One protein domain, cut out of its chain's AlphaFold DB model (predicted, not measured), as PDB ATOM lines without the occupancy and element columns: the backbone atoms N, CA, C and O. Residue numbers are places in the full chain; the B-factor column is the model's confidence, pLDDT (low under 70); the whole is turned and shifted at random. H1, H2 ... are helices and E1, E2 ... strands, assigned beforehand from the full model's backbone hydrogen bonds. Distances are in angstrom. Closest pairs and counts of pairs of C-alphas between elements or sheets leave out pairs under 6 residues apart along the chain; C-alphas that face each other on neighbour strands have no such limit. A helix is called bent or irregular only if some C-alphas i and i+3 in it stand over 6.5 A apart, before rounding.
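What this domain is: This is residues 34 to 46 and 169 to 285 of the 327 residues of the protein "Protein-tyrosine-phosphatase" of Ciona savignyi (UniProt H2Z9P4). With little regular structure, this is a strongly twisted wall of five strands, with helix H2 slantwise over one face and long loops round it. The 130 printed residues, 44 in named elements, run E1 E2 H1 E3 E4 H2 E5, class mixed; the mixed sheet's order is E2 E3 E4 E1 E5. It is compact, radius of gyration of the C-alphas 14.5 A, spanning 42 by 30 by 30 A.

How they stand to each other: Start at E1, residues 40 to 44, parallel to E5, residues 267 to 270 (N 41 to O 267, 2.9 A), and to E4, residues 240 to 246 (N 42 to O 243, 2.8 A). E3, residues 212 to 219, forms an antiparallel hairpin with E4 (N 218 to O 242, 2.8 A); it and E2, residues 197 to 199, meet only at a point. H2, residues 250 to 262, irregular with C-alphas 251 and 254 7.4 A apart, is on the sheet, height 8.6 A; 7 of 9 O i to N i+4 pairs are within hydrogen-bond range. H1, residues 208 to 211, is not on it.

Where its parts are: Find C-alpha 40 at (621.954, 396.113, 431.532), beginning E1; E3 runs 20.5 A, H2 19.8 A; E5 ends with C-alpha 270 at (622.094, 391.387, 422.390).

The domain as a whole: Residues 47 to 168 are cut out, C-alphas 46 and 169 lying 14.1 A apart. The E3 to E4 link is long. Look for pLDDT under 70 at residues 34 to 46, 223 to 230 and 272 to 278.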
ATOM      1  N   ARG A  34     633.032 398.172 443.712       51.88
ATOM      2  CA  ARG A  34     632.166 397.714 442.633       51.88
ATOM      3  C   ARG A  34     630.768 398.340 442.804       51.88
ATOM      4  O   ARG A  34     630.287 398.373 443.931       51.88
ATOM      5  N   PRO A  35     630.125 398.852 441.739       53.78
ATOM      6  CA  PRO A  35     628.781 399.407 441.859       53.78
ATOM      7  C   PRO A  35     627.773 398.327 442.277       53.78
ATOM      8  O   PRO A  35     627.727 397.268 441.654       53.78
ATOM      9  N   ASP A  36     626.933 398.626 443.267       48.94
ATOM     10  CA  ASP A  36     625.900 397.703 443.773       48.94
ATOM     11  C   ASP A  36     624.650 397.635 442.874       48.94
ATOM     12  O   ASP A  36     623.744 396.830 443.093       48.94
ATOM     13  N   THR A  37     624.556 398.486 441.848       51.03
ATOM     14  CA  THR A  37     623.357 398.586 441.008       51.03
ATOM     15  C   THR A  37     623.448 397.690 439.781       51.03
ATOM     16  O   THR A  37     624.417 397.776 439.025       51.03
ATOM     17  N   LEU A  38     622.387 396.919 439.535       53.31
ATOM     18  CA  LEU A  38     622.203 396.121 438.322       53.31
ATOM     19  C   LEU A  38     622.344 397.003 437.076       53.31
ATOM     20  O   LEU A  38     621.660 398.021 436.952       53.31
ATOM     21  N   LYS A  39     623.209 396.591 436.145       62.25
ATOM     22  CA  LYS A  39     623.360 397.248 434.846       62.25
ATOM     23  C   LYS A  39     623.058 396.292 433.716       62.25
ATOM     24  O   LYS A  39     623.543 395.159 433.689       62.25
ATOM     25  N   PHE A  40     622.297 396.804 432.761       62.34
ATOM     26  CA  PHE A  40     621.954 396.113 431.532       62.34
ATOM     27  C   PHE A  40     622.826 396.633 430.395       62.34
ATOM     28  O   PHE A  40     622.841 397.826 430.091       62.34
ATOM     29  N   LEU A  41     623.555 395.737 429.747       66.56
ATOM     30  CA  LEU A  41     624.372 396.075 428.593       66.56
ATOM     31  C   LEU A  41     623.590 395.794 427.311       66.56
ATOM     32  O   LEU A  41     623.288 394.639 427.020       66.56
ATOM     33  N   ALA A  42     623.283 396.831 426.537       60.34
ATOM     34  CA  ALA A  42     622.676 396.702 425.219       60.34
ATOM     35  C   ALA A  42     623.769 396.761 424.146       60.34
ATOM     36  O   ALA A  42     624.322 397.827 423.865       60.34
ATOM     37  N   ALA A  43     624.076 395.613 423.542       61.00
ATOM     38  CA  ALA A  43     624.995 395.529 422.413       61.00
ATOM     39  C   ALA A  43     624.193 395.532 421.106       61.00
ATOM     40  O   ALA A  43     623.432 394.599 420.821       61.00
ATOM     41  N   SER A  44     624.357 396.586 420.306       56.78
ATOM     42  CA  SER A  44     623.662 396.735 419.025       56.78
ATOM     43  C   SER A  44     624.624 397.118 417.902       56.78
ATOM     44  O   SER A  44     625.760 397.539 418.122       56.78
ATOM     45  N   VAL A  45     624.165 396.964 416.664       46.38
ATOM     46  CA  VAL A  45     624.799 397.581 415.501       46.38
ATOM     47  C   VAL A  45     624.056 398.851 415.137       46.38
ATOM     48  O   VAL A  45     622.828 398.894 415.170       46.38
ATOM     49  N   ALA A  46     624.806 399.874 414.732       41.97
ATOM     50  CA  ALA A  46     624.219 401.044 414.106       41.97
ATOM     51  C   ALA A  46     623.359 400.590 412.913       41.97
ATOM     52  O   ALA A  46     623.848 399.938 411.980       41.97
ATOM     53  N   ASN A 169     622.541 414.101 417.821       90.00
ATOM     54  CA  ASN A 169     623.544 414.253 418.885       90.00
ATOM     55  C   ASN A 169     624.840 413.432 418.686       90.00
ATOM     56  O   ASN A 169     625.402 412.877 419.632       90.00
ATOM     57  N   HIS A 170     625.309 413.313 417.440       87.25
ATOM     58  CA  HIS A 170     626.567 412.631 417.142       87.25
ATOM     59  C   HIS A 170     627.768 413.524 417.496       87.25
ATOM     60  O   HIS A 170     627.813 414.678 417.054       87.25
ATOM     61  N   PRO A 171     628.775 413.004 418.218       86.12
ATOM     62  CA  PRO A 171     630.019 413.725 418.444       86.12
ATOM     63  C   PRO A 171     630.751 414.018 417.131       86.12
ATOM     64  O   PRO A 171     630.795 413.192 416.220       86.12
ATOM     65  N   SER A 172     631.389 415.185 417.058       83.00
ATOM     66  CA  SER A 172     632.327 415.493 415.977       83.00
ATOM     67  C   SER A 172     633.618 414.697 416.167       83.00
ATOM     68  O   SER A 172     634.251 414.816 417.216       83.00
ATOM     69  N   GLU A 173     634.054 413.960 415.138       79.44
ATOM     70  CA  GLU A 173     635.354 413.263 415.131       79.44
ATOM     71  C   GLU A 173     636.513 414.214 415.475       79.44
ATOM     72  O   GLU A 173     637.423 413.841 416.207       79.44
ATOM     73  N   LYS A 174     636.448 415.477 415.028       79.88
ATOM     74  CA  LYS A 174     637.488 416.488 415.297       79.88
ATOM     75  C   LYS A 174     637.649 416.825 416.779       79.88
ATOM     76  O   LYS A 174     638.710 417.286 417.179       79.88
ATOM     77  N   ASN A 175     636.603 416.611 417.575       77.00
ATOM     78  CA  ASN A 175     636.591 416.931 419.000       77.00
ATOM     79  C   ASN A 175     636.805 415.675 419.863       77.00
ATOM     80  O   ASN A 175     636.654 415.736 421.083       77.00
ATOM     81  N   PHE A 176     637.124 414.530 419.248       84.69
ATOM     82  CA  PHE A 176     637.296 413.264 419.946       84.69
ATOM     83  C   PHE A 176     638.765 413.032 420.320       84.69
ATOM     84  O   PHE A 176     639.576 412.600 419.505       84.69
ATOM     85  N   ASN A 177     639.120 413.329 421.572       85.88
ATOM     86  CA  ASN A 177     640.507 413.328 422.042       85.88
ATOM     87  C   ASN A 177     640.958 411.963 422.603       85.88
ATOM     88  O   ASN A 177     641.321 411.850 423.772       85.88
ATOM     89  N   VAL A 178     640.884 410.904 421.793       89.31
ATOM     90  CA  VAL A 178     641.431 409.576 422.136       89.31
ATOM     91  C   VAL A 178     642.213 409.053 420.939       89.31
ATOM     92  O   VAL A 178     641.622 408.628 419.951       89.31
ATOM     93  N   ALA A 179     643.543 409.080 420.999       90.25
ATOM     94  CA  ALA A 179     644.380 408.610 419.898       90.25
ATOM     95  C   ALA A 179     644.090 407.134 419.563       90.25
ATOM     96  O   ALA A 179     643.912 406.309 420.453       90.25
ATOM     97  N   GLY A 180     644.010 406.797 418.272       92.25
ATOM     98  CA  GLY A 180     643.796 405.417 417.818       92.25
ATOM     99  C   GLY A 180     642.370 404.870 417.970       92.25
ATOM    100  O   GLY A 180     642.108 403.770 417.497       92.25
ATOM    101  N   HIS A 181     641.420 405.629 418.534       93.56
ATOM    102  CA  HIS A 181     640.043 405.173 418.800       93.56
ATOM    103  C   HIS A 181     639.334 404.534 417.592       93.56
ATOM    104  O   HIS A 181     638.526 403.616 417.744       93.56
ATOM    105  N   GLY A 182     639.660 404.987 416.377       93.56
ATOM    106  CA  GLY A 182     639.093 404.467 415.137       93.56
ATOM    107  C   GLY A 182     639.323 402.968 414.911       93.56
ATOM    108  O   GLY A 182     638.523 402.356 414.210       93.56
ATOM    109  N   THR A 183     640.354 402.358 415.512       94.94
ATOM    110  CA  THR A 183     640.612 400.906 415.413       94.94
ATOM    111  C   THR A 183     639.698 400.077 416.316       94.94
ATOM    112  O   THR A 183     639.488 398.894 416.052       94.94
ATOM    113  N   LYS A 184     639.120 400.690 417.356       95.88
ATOM    114  CA  LYS A 184     638.160 400.071 418.284       95.88
ATOM    115  C   LYS A 184     636.702 400.434 417.959       95.88
ATOM    116  O   LYS A 184     635.786 399.988 418.649       95.88
ATOM    117  N   ASN A 185     636.462 401.163 416.867       93.75
ATOM    118  CA  ASN A 185     635.128 401.547 416.404       93.75
ATOM    119  C   ASN A 185     634.689 400.729 415.197       93.75
ATOM    120  O   ASN A 185     635.295 400.802 414.130       93.75
ATOM    121  N   ARG A 186     633.558 400.029 415.326       92.25
ATOM    122  CA  ARG A 186     632.953 399.293 414.208       92.25
ATOM    123  C   ARG A 186     632.519 400.227 413.079       92.25
ATOM    124  O   ARG A 186     632.606 399.866 411.907       92.25
ATOM    125  N   TYR A 187     632.069 401.431 413.430       88.81
ATOM    126  CA  TYR A 187     631.685 402.481 412.490       88.81
ATOM    127  C   TYR A 187     632.405 403.777 412.852       88.81
ATOM    128  O   TYR A 187     632.213 404.302 413.944       88.81
ATOM    129  N   LYS A 188     633.207 404.316 411.925       87.88
ATOM    130  CA  LYS A 188     634.019 405.525 412.165       87.88
ATOM    131  C   LYS A 188     633.181 406.729 412.605       87.88
ATOM    132  O   LYS A 188     633.561 407.419 413.539       87.88
ATOM    133  N   SER A 189     632.008 406.893 411.993       85.50
ATOM    134  CA  SER A 189     631.097 408.008 412.255       85.50
ATOM    135  C   SER A 189     630.205 407.840 413.488       85.50
ATOM    136  O   SER A 189     629.431 408.745 413.790       85.50
ATOM    137  N   ILE A 190     630.263 406.695 414.176       90.25
ATOM    138  CA  ILE A 190     629.473 406.433 415.384       90.25
ATOM    139  C   ILE A 190     630.433 406.400 416.565       90.25
ATOM    140  O   ILE A 190     631.078 405.387 416.845       90.25
ATOM    141  N   LEU A 191     630.548 407.544 417.230       93.44
ATOM    142  CA  LEU A 191     631.427 407.744 418.373       93.44
ATOM    143  C   LEU A 191     630.623 407.816 419.669       93.44
ATOM    144  O   LEU A 191     629.512 408.353 419.658       93.44
ATOM    145  N   PRO A 192     631.190 407.349 420.794       94.00
ATOM    146  CA  PRO A 192     630.541 407.518 422.075       94.00
ATOM    147  C   PRO A 192     630.560 408.992 422.487       94.00
ATOM    148  O   PRO A 192     631.563 409.691 422.324       94.00
ATOM    149  N   ASN A 193     629.460 409.470 423.060       91.12
ATOM    150  CA  ASN A 193     629.372 410.824 423.599       91.12
ATOM    151  C   ASN A 193     630.342 411.003 424.776       91.12
ATOM    152  O   ASN A 193     630.300 410.223 425.721       91.12
ATOM    153  N   GLN A 194     631.212 412.020 424.741       89.69
ATOM    154  CA  GLN A 194     632.319 412.149 425.703       89.69
ATOM    155  C   GLN A 194     631.848 412.225 427.165       89.69
ATOM    156  O   GLN A 194     632.446 411.581 428.022       89.69
ATOM    157  N   HIS A 195     630.770 412.966 427.436       87.50
ATOM    158  CA  HIS A 195     630.250 413.192 428.789       87.50
ATOM    159  C   HIS A 195     629.712 411.913 429.453       87.50
ATOM    160  O   HIS A 195     629.752 411.786 430.667       87.50
ATOM    161  N   SER A 196     629.238 410.935 428.683       89.94
ATOM    162  CA  SER A 196     628.670 409.691 429.222       89.94
ATOM    163  C   SER A 196     629.472 408.455 428.834       89.94
ATOM    164  O   SER A 196     628.982 407.337 428.976       89.94
ATOM    165  N   ARG A 197     630.684 408.625 428.297       92.81
ATOM    166  CA  ARG A 197     631.494 407.516 427.792       92.81
ATOM    167  C   ARG A 197     631.954 406.610 428.933       92.81
ATOM    168  O   ARG A 197     632.436 407.087 429.958       92.81
ATOM    169  N   VAL A 198     631.907 405.298 428.713       93.44
ATOM    170  CA  VAL A 198     632.536 404.327 429.618       93.44
ATOM    171  C   VAL A 198     634.060 404.378 429.454       93.44
ATOM    172  O   VAL A 198     634.589 404.342 428.338       93.44
ATOM    173  N   LYS A 199     634.780 404.483 430.574       92.75
ATOM    174  CA  LYS A 199     636.249 404.503 430.634       92.75
ATOM    175  C   LYS A 199     636.728 403.245 431.350       92.75
ATOM    176  O   LYS A 199     636.332 403.012 432.489       92.75
ATOM    177  N   LEU A 200     637.549 402.441 430.681       92.31
ATOM    178  CA  LEU A 200     638.161 401.259 431.291       92.31
ATOM    179  C   LEU A 200     639.422 401.657 432.073       92.31
ATOM    180  O   LEU A 200     640.076 402.630 431.689       92.31
ATOM    181  N   PRO A 201     639.792 400.915 433.134       89.56
ATOM    182  CA  PRO A 201     641.098 401.066 433.768       89.56
ATOM    183  C   PRO A 201     642.219 400.873 432.743       89.56
ATOM    184  O   PRO A 201     642.136 399.975 431.908       89.56
ATOM    185  N   VAL A 202     643.250 401.711 432.789       88.69
ATOM    186  CA  VAL A 202     644.420 401.579 431.908       88.69
ATOM    187  C   VAL A 202     645.166 400.290 432.269       88.69
ATOM    188  O   VAL A 202     645.373 400.022 433.448       88.69
ATOM    189  N   ILE A 203     645.533 399.476 431.272       86.81
ATOM    190  CA  ILE A 203     646.325 398.248 431.494       86.81
ATOM    191  C   ILE A 203     647.802 398.597 431.706       86.81
ATOM    192  O   ILE A 203     648.466 398.008 432.549       86.81
ATOM    193  N   SER A 204     648.324 399.536 430.913       83.94
ATOM    194  CA  SER A 204     649.693 400.040 431.027       83.94
ATOM    195  C   SER A 204     649.779 401.463 430.480       83.94
ATOM    196  O   SER A 204     649.056 401.797 429.536       83.94
ATOM    197  N   ASP A 205     650.689 402.279 431.012       80.44
ATOM    198  CA  ASP A 205     650.881 403.673 430.573       80.44
ATOM    199  C   ASP A 205     651.277 403.791 429.091       80.44
ATOM    200  O   ASP A 205     651.007 404.800 428.440       80.44
ATOM    201  N   ASN A 206     651.855 402.726 428.530       83.62
ATOM    202  CA  ASN A 206     652.236 402.646 427.121       83.62
ATOM    203  C   ASN A 206     651.055 402.336 426.182       83.62
ATOM    204  O   ASN A 206     651.207 402.440 424.965       83.62
ATOM    205  N   ASP A 207     649.885 401.974 426.718       84.38
ATOM    206  CA  ASP A 207     648.663 401.735 425.946       84.38
ATOM    207  C   ASP A 207     647.484 402.561 426.491       84.38
ATOM    208  O   ASP A 207     646.565 402.025 427.122       84.38
ATOM    209  N   PRO A 208     647.440 403.879 426.220       83.19
ATOM    210  CA  PRO A 208     646.305 404.714 426.609       83.19
ATOM    211  C   PRO A 208     644.991 404.296 425.920       83.19
ATOM    212  O   PRO A 208     643.902 404.568 426.442       83.19
ATOM    213  N   LEU A 209     645.057 403.586 424.785       93.00
ATOM    214  CA  LEU A 209     643.885 403.057 424.080       93.00
ATOM    215  C   LEU A 209     643.242 401.873 424.837       93.00
ATOM    216  O   LEU A 209     642.065 401.569 424.610       93.00
ATOM    217  N   SER A 210     643.943 401.250 425.791       92.62
ATOM    218  CA  SER A 210     643.389 400.230 426.700       92.62
ATOM    219  C   SER A 210     642.231 400.739 427.573       92.62
ATOM    220  O   SER A 210     641.404 399.937 428.016       92.62
ATOM    221  N   SER A 211     642.139 402.060 427.780       93.12
ATOM    222  CA  SER A 211     641.043 402.723 428.506       93.12
ATOM    223  C   SER A 211     639.797 402.985 427.648       93.12
ATOM    224  O   SER A 211     638.751 403.419 428.153       93.12
ATOM    225  N   TYR A 212     639.902 402.770 426.334       96.12
ATOM    226  CA  TYR A 212     638.865 403.103 425.373       96.12
ATOM    227  C   TYR A 212     637.978 401.909 425.034       96.12
ATOM    228  O   TYR A 212     638.451 400.863 424.593       96.12
ATOM    229  N   ILE A 213     636.672 402.138 425.133       96.69
ATOM    230  CA  ILE A 213     635.626 401.305 424.552       96.69
ATOM    231  C   ILE A 213     634.536 402.213 423.972       96.69
ATOM    232  O   ILE A 213     634.241 403.283 424.514       96.69
ATOM    233  N   ASN A 214     633.934 401.804 422.853       96.19
ATOM    234  CA  ASN A 214     632.788 402.500 422.274       96.19
ATOM    235  C   ASN A 214     631.512 402.122 423.036       96.19
ATOM    236  O   ASN A 214     630.793 401.185 422.671       96.19
ATOM    237  N   ALA A 215     631.293 402.803 424.157       95.94
ATOM    238  CA  ALA A 215     630.133 402.604 425.008       95.94
ATOM    239  C   ALA A 215     629.758 403.887 425.758       95.94
ATOM    240  O   ALA A 215     630.629 404.689 426.112       95.94
ATOM    241  N   ASN A 216     628.468 404.043 426.045       93.75
ATOM    242  CA  ASN A 216     627.917 405.133 426.840       93.75
ATOM    243  C   ASN A 216     627.016 404.606 427.953       93.75
ATOM    244  O   ASN A 216     626.241 403.674 427.746       93.75
ATOM    245  N   TYR A 217     627.076 405.252 429.109       91.19
ATOM    246  CA  TYR A 217     626.077 405.114 430.154       91.19
ATOM    247  C   TYR A 217     624.750 405.752 429.729       91.19
ATOM    248  O   TYR A 217     624.734 406.847 429.167       91.19
ATOM    249  N   ILE A 218     623.640 405.076 430.027       89.00
ATOM    250  CA  ILE A 218     622.276 405.526 429.739       89.00
ATOM    251  C   ILE A 218     621.502 405.636 431.054       89.00
ATOM    252  O   ILE A 218     621.534 404.728 431.896       89.00
ATOM    253  N   ARG A 219     620.811 406.766 431.215       84.81
ATOM    254  CA  ARG A 219     620.082 407.151 432.430       84.81
ATOM    255  C   ARG A 219     618.950 406.173 432.775       84.81
ATOM    256  O   ARG A 219     618.418 405.483 431.905       84.81
ATOM    257  N   LYS A 220     618.608 406.123 434.064       83.31
ATOM    258  CA  LYS A 220     617.391 405.483 434.595       83.31
ATOM    259  C   LYS A 220     616.141 406.298 434.234       83.31
ATOM    260  O   LYS A 220     616.254 407.474 433.909       83.31
ATOM    261  N   TYR A 221     614.973 405.658 434.310       79.38
ATOM    262  CA  TYR A 221     613.671 406.298 434.080       79.38
ATOM    263  C   TYR A 221     613.335 407.348 435.154       79.38
ATOM    264  O   TYR A 221     612.989 408.468 434.815       79.38
ATOM    265  N   ASP A 222     613.511 407.003 436.433       70.94
ATOM    266  CA  ASP A 222     613.127 407.828 437.595       70.94
ATOM    267  C   ASP A 222     614.254 408.764 438.081       70.94
ATOM    268  O   ASP A 222     614.463 408.979 439.270       70.94
ATOM    269  N   VAL A 223     615.084 409.259 437.162       63.34
ATOM    270  CA  VAL A 223     616.054 410.311 437.497       63.34
ATOM    271  C   VAL A 223     615.424 411.617 437.052       63.34
ATOM    272  O   VAL A 223     615.424 411.911 435.858       63.34
ATOM    273  N   THR A 224     614.866 412.363 438.011       58.00
ATOM    274  CA  THR A 224     614.315 413.702 437.777       58.00
ATOM    275  C   THR A 224     615.372 414.602 437.133       58.00
ATOM    276  O   THR A 224     616.570 414.487 437.413       58.00
ATOM    277  N   ASP A 225     614.914 415.468 436.229       53.25
ATOM    278  CA  ASP A 225     615.681 416.185 435.200       53.25
ATOM    279  C   ASP A 225     616.806 417.125 435.683       53.25
ATOM    280  O   ASP A 225     617.470 417.763 434.868       53.25
ATOM    281  N   ASP A 226     617.107 417.164 436.979       49.22
ATOM    282  CA  ASP A 226     618.126 418.047 437.551       49.22
ATOM    283  C   ASP A 226     619.549 417.461 437.499       49.22
ATOM    284  O   ASP A 226     620.525 418.182 437.709       49.22
ATOM    285  N   VAL A 227     619.720 416.176 437.148       50.44
ATOM    286  CA  VAL A 227     621.050 415.587 436.871       50.44
ATOM    287  C   VAL A 227     621.342 415.631 435.369       50.44
ATOM    288  O   VAL A 227     621.509 414.615 434.688       50.44
ATOM    289  N   ILE A 228     621.357 416.839 434.822       50.28
ATOM    290  CA  ILE A 228     621.723 417.122 433.437       50.28
ATOM    291  C   ILE A 228     623.192 417.597 433.412       50.28
ATOM    292  O   ILE A 228     623.542 418.603 434.018       50.28
ATOM    293  N   LEU A 229     624.006 416.879 432.622       53.84
ATOM    294  CA  LEU A 229     625.180 417.325 431.837       53.84
ATOM    295  C   LEU A 229     626.627 417.171 432.315       53.84
ATOM    296  O   LEU A 229     627.494 417.314 431.451       53.84
ATOM    297  N   ASP A 230     626.933 416.809 433.553       59.69
ATOM    298  CA  ASP A 230     628.344 416.592 433.899       59.69
ATOM    299  C   ASP A 230     628.808 415.166 433.614       59.69
ATOM    300  O   ASP A 230     628.038 414.201 433.630       59.69
ATOM    301  N   GLU A 231     630.093 415.070 433.276       75.19
ATOM    302  CA  GLU A 231     630.799 413.830 432.989       75.19
ATOM    303  C   GLU A 231     630.392 412.721 433.973       75.19
ATOM    304  O   GLU A 231     630.361 412.939 435.184       75.19
ATOM    305  N   VAL A 232     630.072 411.518 433.480       78.94
ATOM    306  CA  VAL A 232     629.757 410.396 434.373       78.94
ATOM    307  C   VAL A 232     630.998 410.072 435.202       78.94
ATOM    308  O   VAL A 232     631.983 409.525 434.703       78.94
ATOM    309  N   THR A 233     630.930 410.401 436.486       79.69
ATOM    310  CA  THR A 233     631.977 410.155 437.474       79.69
ATOM    311  C   THR A 233     631.668 408.874 438.245       79.69
ATOM    312  O   THR A 233     630.536 408.387 438.205       79.69
ATOM    313  N   PRO A 234     632.629 408.313 439.002       77.88
ATOM    314  CA  PRO A 234     632.339 407.247 439.961       77.88
ATOM    315  C   PRO A 234     631.126 407.525 440.866       77.88
ATOM    316  O   PRO A 234     630.358 406.607 441.136       77.88
ATOM    317  N   ALA A 235     630.909 408.785 441.267       75.06
ATOM    318  CA  ALA A 235     629.801 409.184 442.135       75.06
ATOM    319  C   ALA A 235     628.439 409.196 441.418       75.06
ATOM    320  O   ALA A 235     627.439 408.784 441.997       75.06
ATOM    321  N   THR A 236     628.389 409.634 440.157       77.25
ATOM    322  CA  THR A 236     627.133 409.741 439.384       77.25
ATOM    323  C   THR A 236     626.814 408.486 438.570       77.25
ATOM    324  O   THR A 236     625.729 408.350 438.003       77.25
ATOM    325  N   ARG A 237     627.738 407.520 438.538       76.19
ATOM    326  CA  ARG A 237     627.625 406.260 437.793       76.19
ATOM    327  C   ARG A 237     626.390 405.428 438.171       76.19
ATOM    328  O   ARG A 237     625.867 404.707 437.318       76.19
ATOM    329  N   SER A 238     625.917 405.523 439.411       78.31
ATOM    330  CA  SER A 238     624.725 404.828 439.926       78.31
ATOM    331  C   SER A 238     623.403 405.361 439.350       78.31
ATOM    332  O   SER A 238     622.389 404.664 439.421       78.31
ATOM    333  N   ASN A 239     623.404 406.533 438.705       79.69
ATOM    334  CA  ASN A 239     622.233 407.103 438.019       79.69
ATOM    335  C   ASN A 239     621.985 406.480 436.634       79.69
ATOM    336  O   ASN A 239     621.017 406.809 435.947       79.69
ATOM    337  N   SER A 240     622.855 405.562 436.215       82.38
ATOM    338  CA  SER A 240     622.753 404.863 434.936       82.38
ATOM    339  C   SER A 240     622.146 403.476 435.139       82.38
ATOM    340  O   SER A 240     622.620 402.720 435.984       82.38
ATOM    341  N   ALA A 241     621.115 403.131 434.366       83.50
ATOM    342  CA  ALA A 241     620.537 401.778 434.359       83.50
ATOM    343  C   ALA A 241     621.173 400.893 433.287       83.50
ATOM    344  O   ALA A 241     621.270 399.676 433.455       83.50
ATOM    345  N   TYR A 242     621.607 401.505 432.184       88.56
ATOM    346  CA  TYR A 242     622.094 400.769 431.029       88.56
ATOM    347  C   TYR A 242     623.466 401.258 430.595       88.56
ATOM    348  O   TYR A 242     623.876 402.389 430.862       88.56
ATOM    349  N   ILE A 243     624.161 400.389 429.878       92.62
ATOM    350  CA  ILE A 243     625.285 400.752 429.031       92.62
ATOM    351  C   ILE A 243     624.873 400.397 427.605       92.62
ATOM    352  O   ILE A 243     624.500 399.259 427.330       92.62
ATOM    353  N   ALA A 244     624.923 401.362 426.694       93.44
ATOM    354  CA  ALA A 244     624.776 401.106 425.267       93.44
ATOM    355  C   ALA A 244     626.170 400.966 424.652       93.44
ATOM    356  O   ALA A 244     627.019 401.837 424.842       93.44
ATOM    357  N   THR A 245     626.417 399.883 423.919       95.44
ATOM    358  CA  THR A 245     627.704 399.629 423.259       95.44
ATOM    359  C   THR A 245     627.517 399.014 421.874       95.44
ATOM    360  O   THR A 245     626.461 398.467 421.540       95.44
ATOM    361  N   GLN A 246     628.555 399.098 421.045       92.44
ATOM    362  CA  GLN A 246     628.596 398.385 419.772       92.44
ATOM    363  C   GLN A 246     628.730 396.867 419.984       92.44
ATOM    364  O   GLN A 246     629.315 396.414 420.965       92.44
ATOM    365  N   GLY A 247     628.282 396.067 419.016       90.31
ATOM    366  CA  GLY A 247     628.636 394.644 418.966       90.31
ATOM    367  C   GLY A 247     630.165 394.444 418.934       90.31
ATOM    368  O   GLY A 247     630.796 394.990 418.011       90.31
ATOM    369  N   PRO A 248     630.758 393.675 419.877       93.12
ATOM    370  CA  PRO A 248     632.202 393.452 419.951       93.12
ATOM    371  C   PRO A 248     632.837 393.076 418.612       93.12
ATOM    372  O   PRO A 248     632.255 392.336 417.814       93.12
ATOM    373  N   MET A 249     634.018 393.627 418.349       93.50
ATOM    374  CA  MET A 249     634.908 393.232 417.256       93.50
ATOM    375  C   MET A 249     635.982 392.300 417.809       93.50
ATOM    376  O   MET A 249     636.242 392.342 419.006       93.50
ATOM    377  N   ALA A 250     636.650 391.523 416.955       93.44
ATOM    378  CA  ALA A 250     637.702 390.597 417.377       93.44
ATOM    379  C   ALA A 250     638.750 391.241 418.312       93.44
ATOM    380  O   ALA A 250     639.113 390.654 419.321       93.44
ATOM    381  N   ASN A 251     639.164 392.480 418.032       95.00
ATOM    382  CA  ASN A 251     640.135 393.238 418.829       95.00
ATOM    383  C   ASN A 251     639.530 394.029 420.008       95.00
ATOM    384  O   ASN A 251     640.240 394.818 420.624       95.00
ATOM    385  N   THR A 252     638.232 393.884 420.291       95.69
ATOM    386  CA  THR A 252     637.545 394.560 421.409       95.69
ATOM    387  C   THR A 252     636.740 393.589 422.280       95.69
ATOM    388  O   THR A 252     635.898 394.037 423.059       95.69
ATOM    389  N   ILE A 253     636.918 392.271 422.122       95.25
ATOM    390  CA  ILE A 253     636.247 391.269 422.968       95.25
ATOM    391  C   ILE A 253     636.748 391.389 424.413       95.25
ATOM    392  O   ILE A 253     635.935 391.447 425.334       95.25
ATOM    393  N   ASP A 254     638.060 391.519 424.606       94.88
ATOM    394  CA  ASP A 254     638.651 391.672 425.940       94.88
ATOM    395  C   ASP A 254     638.174 392.966 426.613       94.88
ATOM    396  O   ASP A 254     637.753 392.951 427.767       94.88
ATOM    397  N   ASP A 255     638.121 394.082 425.873       95.44
ATOM    398  CA  ASP A 255     637.571 395.350 426.372       95.44
ATOM    399  C   ASP A 255     636.104 395.208 426.819       95.44
ATOM    400  O   ASP A 255     635.699 395.775 427.835       95.44
ATOM    401  N   PHE A 256     635.298 394.440 426.077       95.75
ATOM    402  CA  PHE A 256     633.895 394.187 426.404       95.75
ATOM    403  C   PHE A 256     633.742 393.403 427.712       95.75
ATOM    404  O   PHE A 256     632.894 393.748 428.542       95.75
ATOM    405  N   TRP A 257     634.563 392.375 427.937       94.06
ATOM    406  CA  TRP A 257     634.522 391.611 429.185       94.06
ATOM    407  C   TRP A 257     635.099 392.384 430.361       94.06
ATOM    408  O   TRP A 257     634.476 392.394 431.422       94.06
ATOM    409  N   ARG A 258     636.185 393.137 430.157       93.19
ATOM    410  CA  ARG A 258     636.717 394.087 431.146       93.19
ATOM    411  C   ARG A 258     635.655 395.102 431.564       93.19
ATOM    412  O   ARG A 258     635.478 395.333 432.757       93.19
ATOM    413  N   MET A 259     634.894 395.651 430.612       93.81
ATOM    414  CA  MET A 259     633.746 396.518 430.901       93.81
ATOM    415  C   MET A 259     632.677 395.788 431.718       93.81
ATOM    416  O   MET A 259     632.246 396.292 432.748       93.81
ATOM    417  N   THR A 260     632.257 394.604 431.267       92.50
ATOM    418  CA  THR A 260     631.198 393.797 431.898       92.50
ATOM    419  C   THR A 260     631.541 393.457 433.349       92.50
ATOM    420  O   THR A 260     630.691 393.559 434.237       92.50
ATOM    421  N   TRP A 261     632.799 393.100 433.603       90.06
ATOM    422  CA  TRP A 261     633.315 392.827 434.937       90.06
ATOM    423  C   TRP A 261     633.395 394.098 435.788       90.06
ATOM    424  O   TRP A 261     632.797 394.162 436.864       90.06
ATOM    425  N   ARG A 262     634.072 395.143 435.285       88.44
ATOM    426  CA  ARG A 262     634.278 396.416 435.995       88.44
ATOM    427  C   ARG A 262     632.965 397.069 436.412       88.44
ATOM    428  O   ARG A 262     632.858 397.583 437.523       88.44
ATOM    429  N   GLU A 263     631.987 397.045 435.517       87.31
ATOM    430  CA  GLU A 263     630.686 397.685 435.689       87.31
ATOM    431  C   GLU A 263     629.657 396.794 436.384       87.31
ATOM    432  O   GLU A 263     628.485 397.161 436.447       87.31
ATOM    433  N   ALA A 264     630.085 395.645 436.918       87.69
ATOM    434  CA  ALA A 264     629.227 394.718 437.643       87.69
ATOM    435  C   ALA A 264     627.996 394.263 436.842       87.69
ATOM    436  O   ALA A 264     626.941 393.998 437.417       87.69
ATOM    437  N   VAL A 265     628.115 394.185 435.512       86.88
ATOM    438  CA  VAL A 265     626.988 393.909 434.615       86.88
ATOM    439  C   VAL A 265     626.413 392.530 434.914       86.88
ATOM    440  O   VAL A 265     627.092 391.506 434.814       86.88
ATOM    441  N   THR A 266     625.125 392.505 435.241       85.38
ATOM    442  CA  THR A 266     624.386 391.282 435.570       85.38
ATOM    443  C   THR A 266     623.584 390.755 434.393       85.38
ATOM    444  O   THR A 266     623.103 389.623 434.424       85.38
ATOM    445  N   SER A 267     623.402 391.551 433.341       88.25
ATOM    446  CA  SER A 267     622.664 391.129 432.156       88.25
ATOM    447  C   SER A 267     623.167 391.807 430.892       88.25
ATOM    448  O   SER A 267     623.336 393.024 430.830       88.25
ATOM    449  N   VAL A 268     623.341 390.997 429.850       90.50
ATOM    450  CA  VAL A 268     623.644 391.456 428.491       90.50
ATOM    451  C   VAL A 268     622.440 391.159 427.603       90.50
ATOM    452  O   VAL A 268     621.936 390.030 427.545       90.50
ATOM    453  N   ILE A 269     621.975 392.191 426.909       89.69
ATOM    454  CA  ILE A 269     620.901 392.143 425.927       89.69
ATOM    455  C   ILE A 269     621.534 392.384 424.558       89.69
ATOM    456  O   ILE A 269     621.971 393.486 424.226       89.69
ATOM    457  N   MET A 270     621.589 391.327 423.754       85.81
ATOM    458  CA  MET A 270     622.094 391.387 422.390       85.81
ATOM    459  C   MET A 270     620.928 391.333 421.410       85.81
ATOM    460  O   MET A 270     620.219 390.334 421.342       85.81
ATOM    461  N   ILE A 271     620.751 392.403 420.635       83.44
ATOM    462  CA  ILE A 271     619.566 392.602 419.776       83.44
ATOM    463  C   ILE A 271     619.873 392.239 418.308       83.44
ATOM    464  O   ILE A 271     619.079 392.466 417.403       83.44
ATOM    465  N   THR A 272     621.056 391.688 418.025       69.31
ATOM    466  CA  THR A 272     621.542 391.494 416.649       69.31
ATOM    467  C   THR A 272     622.037 390.074 416.434       69.31
ATOM    468  O   THR A 272     622.614 389.459 417.330       69.31
ATOM    469  N   LYS A 273     621.825 389.542 415.225       67.56
ATOM    470  CA  LYS A 273     622.469 388.291 414.807       67.56
ATOM    471  C   LYS A 273     623.969 388.540 414.629       67.56
ATOM    472  O   LYS A 273     624.355 389.595 414.132       67.56
ATOM    473  N   LEU A 274     624.806 387.551 414.959       64.06
ATOM    474  CA  LEU A 274     626.269 387.638 414.787       64.06
ATOM    475  C   LEU A 274     626.654 387.988 413.338       64.06
ATOM    476  O   LEU A 274     627.528 388.822 413.077       64.06
ATOM    477  N   ARG A 275     625.929 387.401 412.380       58.88
ATOM    478  CA  ARG A 275     626.106 387.629 410.950       58.88
ATOM    479  C   ARG A 275     624.757 387.801 410.265       58.88
ATOM    480  O   ARG A 275     623.842 387.004 410.448       58.88
ATOM    481  N   GLU A 276     624.674 388.833 409.436       62.94
ATOM    482  CA  GLU A 276     623.622 388.981 408.428       62.94
ATOM    483  C   GLU A 276     624.280 388.854 407.046       62.94
ATOM    484  O   GLU A 276     624.679 387.767 406.644       62.94
ATOM    485  N   ARG A 277     624.494 389.975 406.344       60.62
ATOM    486  CA  ARG A 277     625.289 390.037 405.100       60.62
ATOM    487  C   ARG A 277     626.784 390.239 405.359       60.62
ATOM    488  O   ARG A 277     627.619 389.752 404.607       60.62
ATOM    489  N   LYS A 278     627.109 390.973 406.424       64.75
ATOM    490  CA  LYS A 278     628.461 391.217 406.944       64.75
ATOM    491  C   LYS A 278     628.495 390.798 408.411       64.75
ATOM    492  O   LYS A 278     627.434 390.673 409.029       64.75
ATOM    493  N   GLU A 279     629.689 390.584 408.951       72.00
ATOM    494  CA  GLU A 279     629.864 390.393 410.391       72.00
ATOM    495  C   GLU A 279     629.349 391.636 411.131       72.00
ATOM    496  O   GLU A 279     629.783 392.763 410.874       72.00
ATOM    497  N   LYS A 280     628.362 391.428 412.001       77.50
ATOM    498  CA  LYS A 280     627.743 392.475 412.824       77.50
ATOM    499  C   LYS A 280     628.300 392.447 414.243       77.50
ATOM    500  O   LYS A 280     628.391 393.494 414.876       77.50
ATOM    501  N   CYS A 281     628.717 391.272 414.699       83.62
ATOM    502  CA  CYS A 281     629.347 391.057 415.985       83.62
ATOM    503  C   CYS A 281     630.233 389.814 415.907       83.62
ATOM    504  O   CYS A 281     629.807 388.796 415.358       83.62
ATOM    505  N   SER A 282     631.431 389.892 416.476       87.25
ATOM    506  CA  SER A 282     632.284 388.721 416.656       87.25
ATOM    507  C   SER A 282     631.694 387.818 417.742       87.25
ATOM    508  O   SER A 282     630.949 388.285 418.607       87.25
ATOM    509  N   GLN A 283     631.987 386.519 417.697       88.75
ATOM    510  CA  GLN A 283     631.574 385.596 418.752       88.75
ATOM    511  C   GLN A 283     632.383 385.891 420.023       88.75
ATOM    512  O   GLN A 283     633.523 385.464 420.156       88.75
ATOM    513  N   TYR A 284     631.792 386.659 420.937       90.12
ATOM    514  CA  TYR A 284     632.446 387.136 422.160       90.12
ATOM    515  C   TYR A 284     632.152 386.274 423.389       90.12
ATOM    516  O   TYR A 284     632.599 386.616 424.472       90.12
ATOM    517  N   LEU A 285     631.379 385.196 423.254       90.12
ATOM    518  CA  LEU A 285     631.086 384.263 424.340       90.12
ATOM    519  C   LEU A 285     631.152 382.811 423.835       90.12
ATOM    520  O   LEU A 285     630.945 382.590 422.632       90.12
TER     521      LEU A 285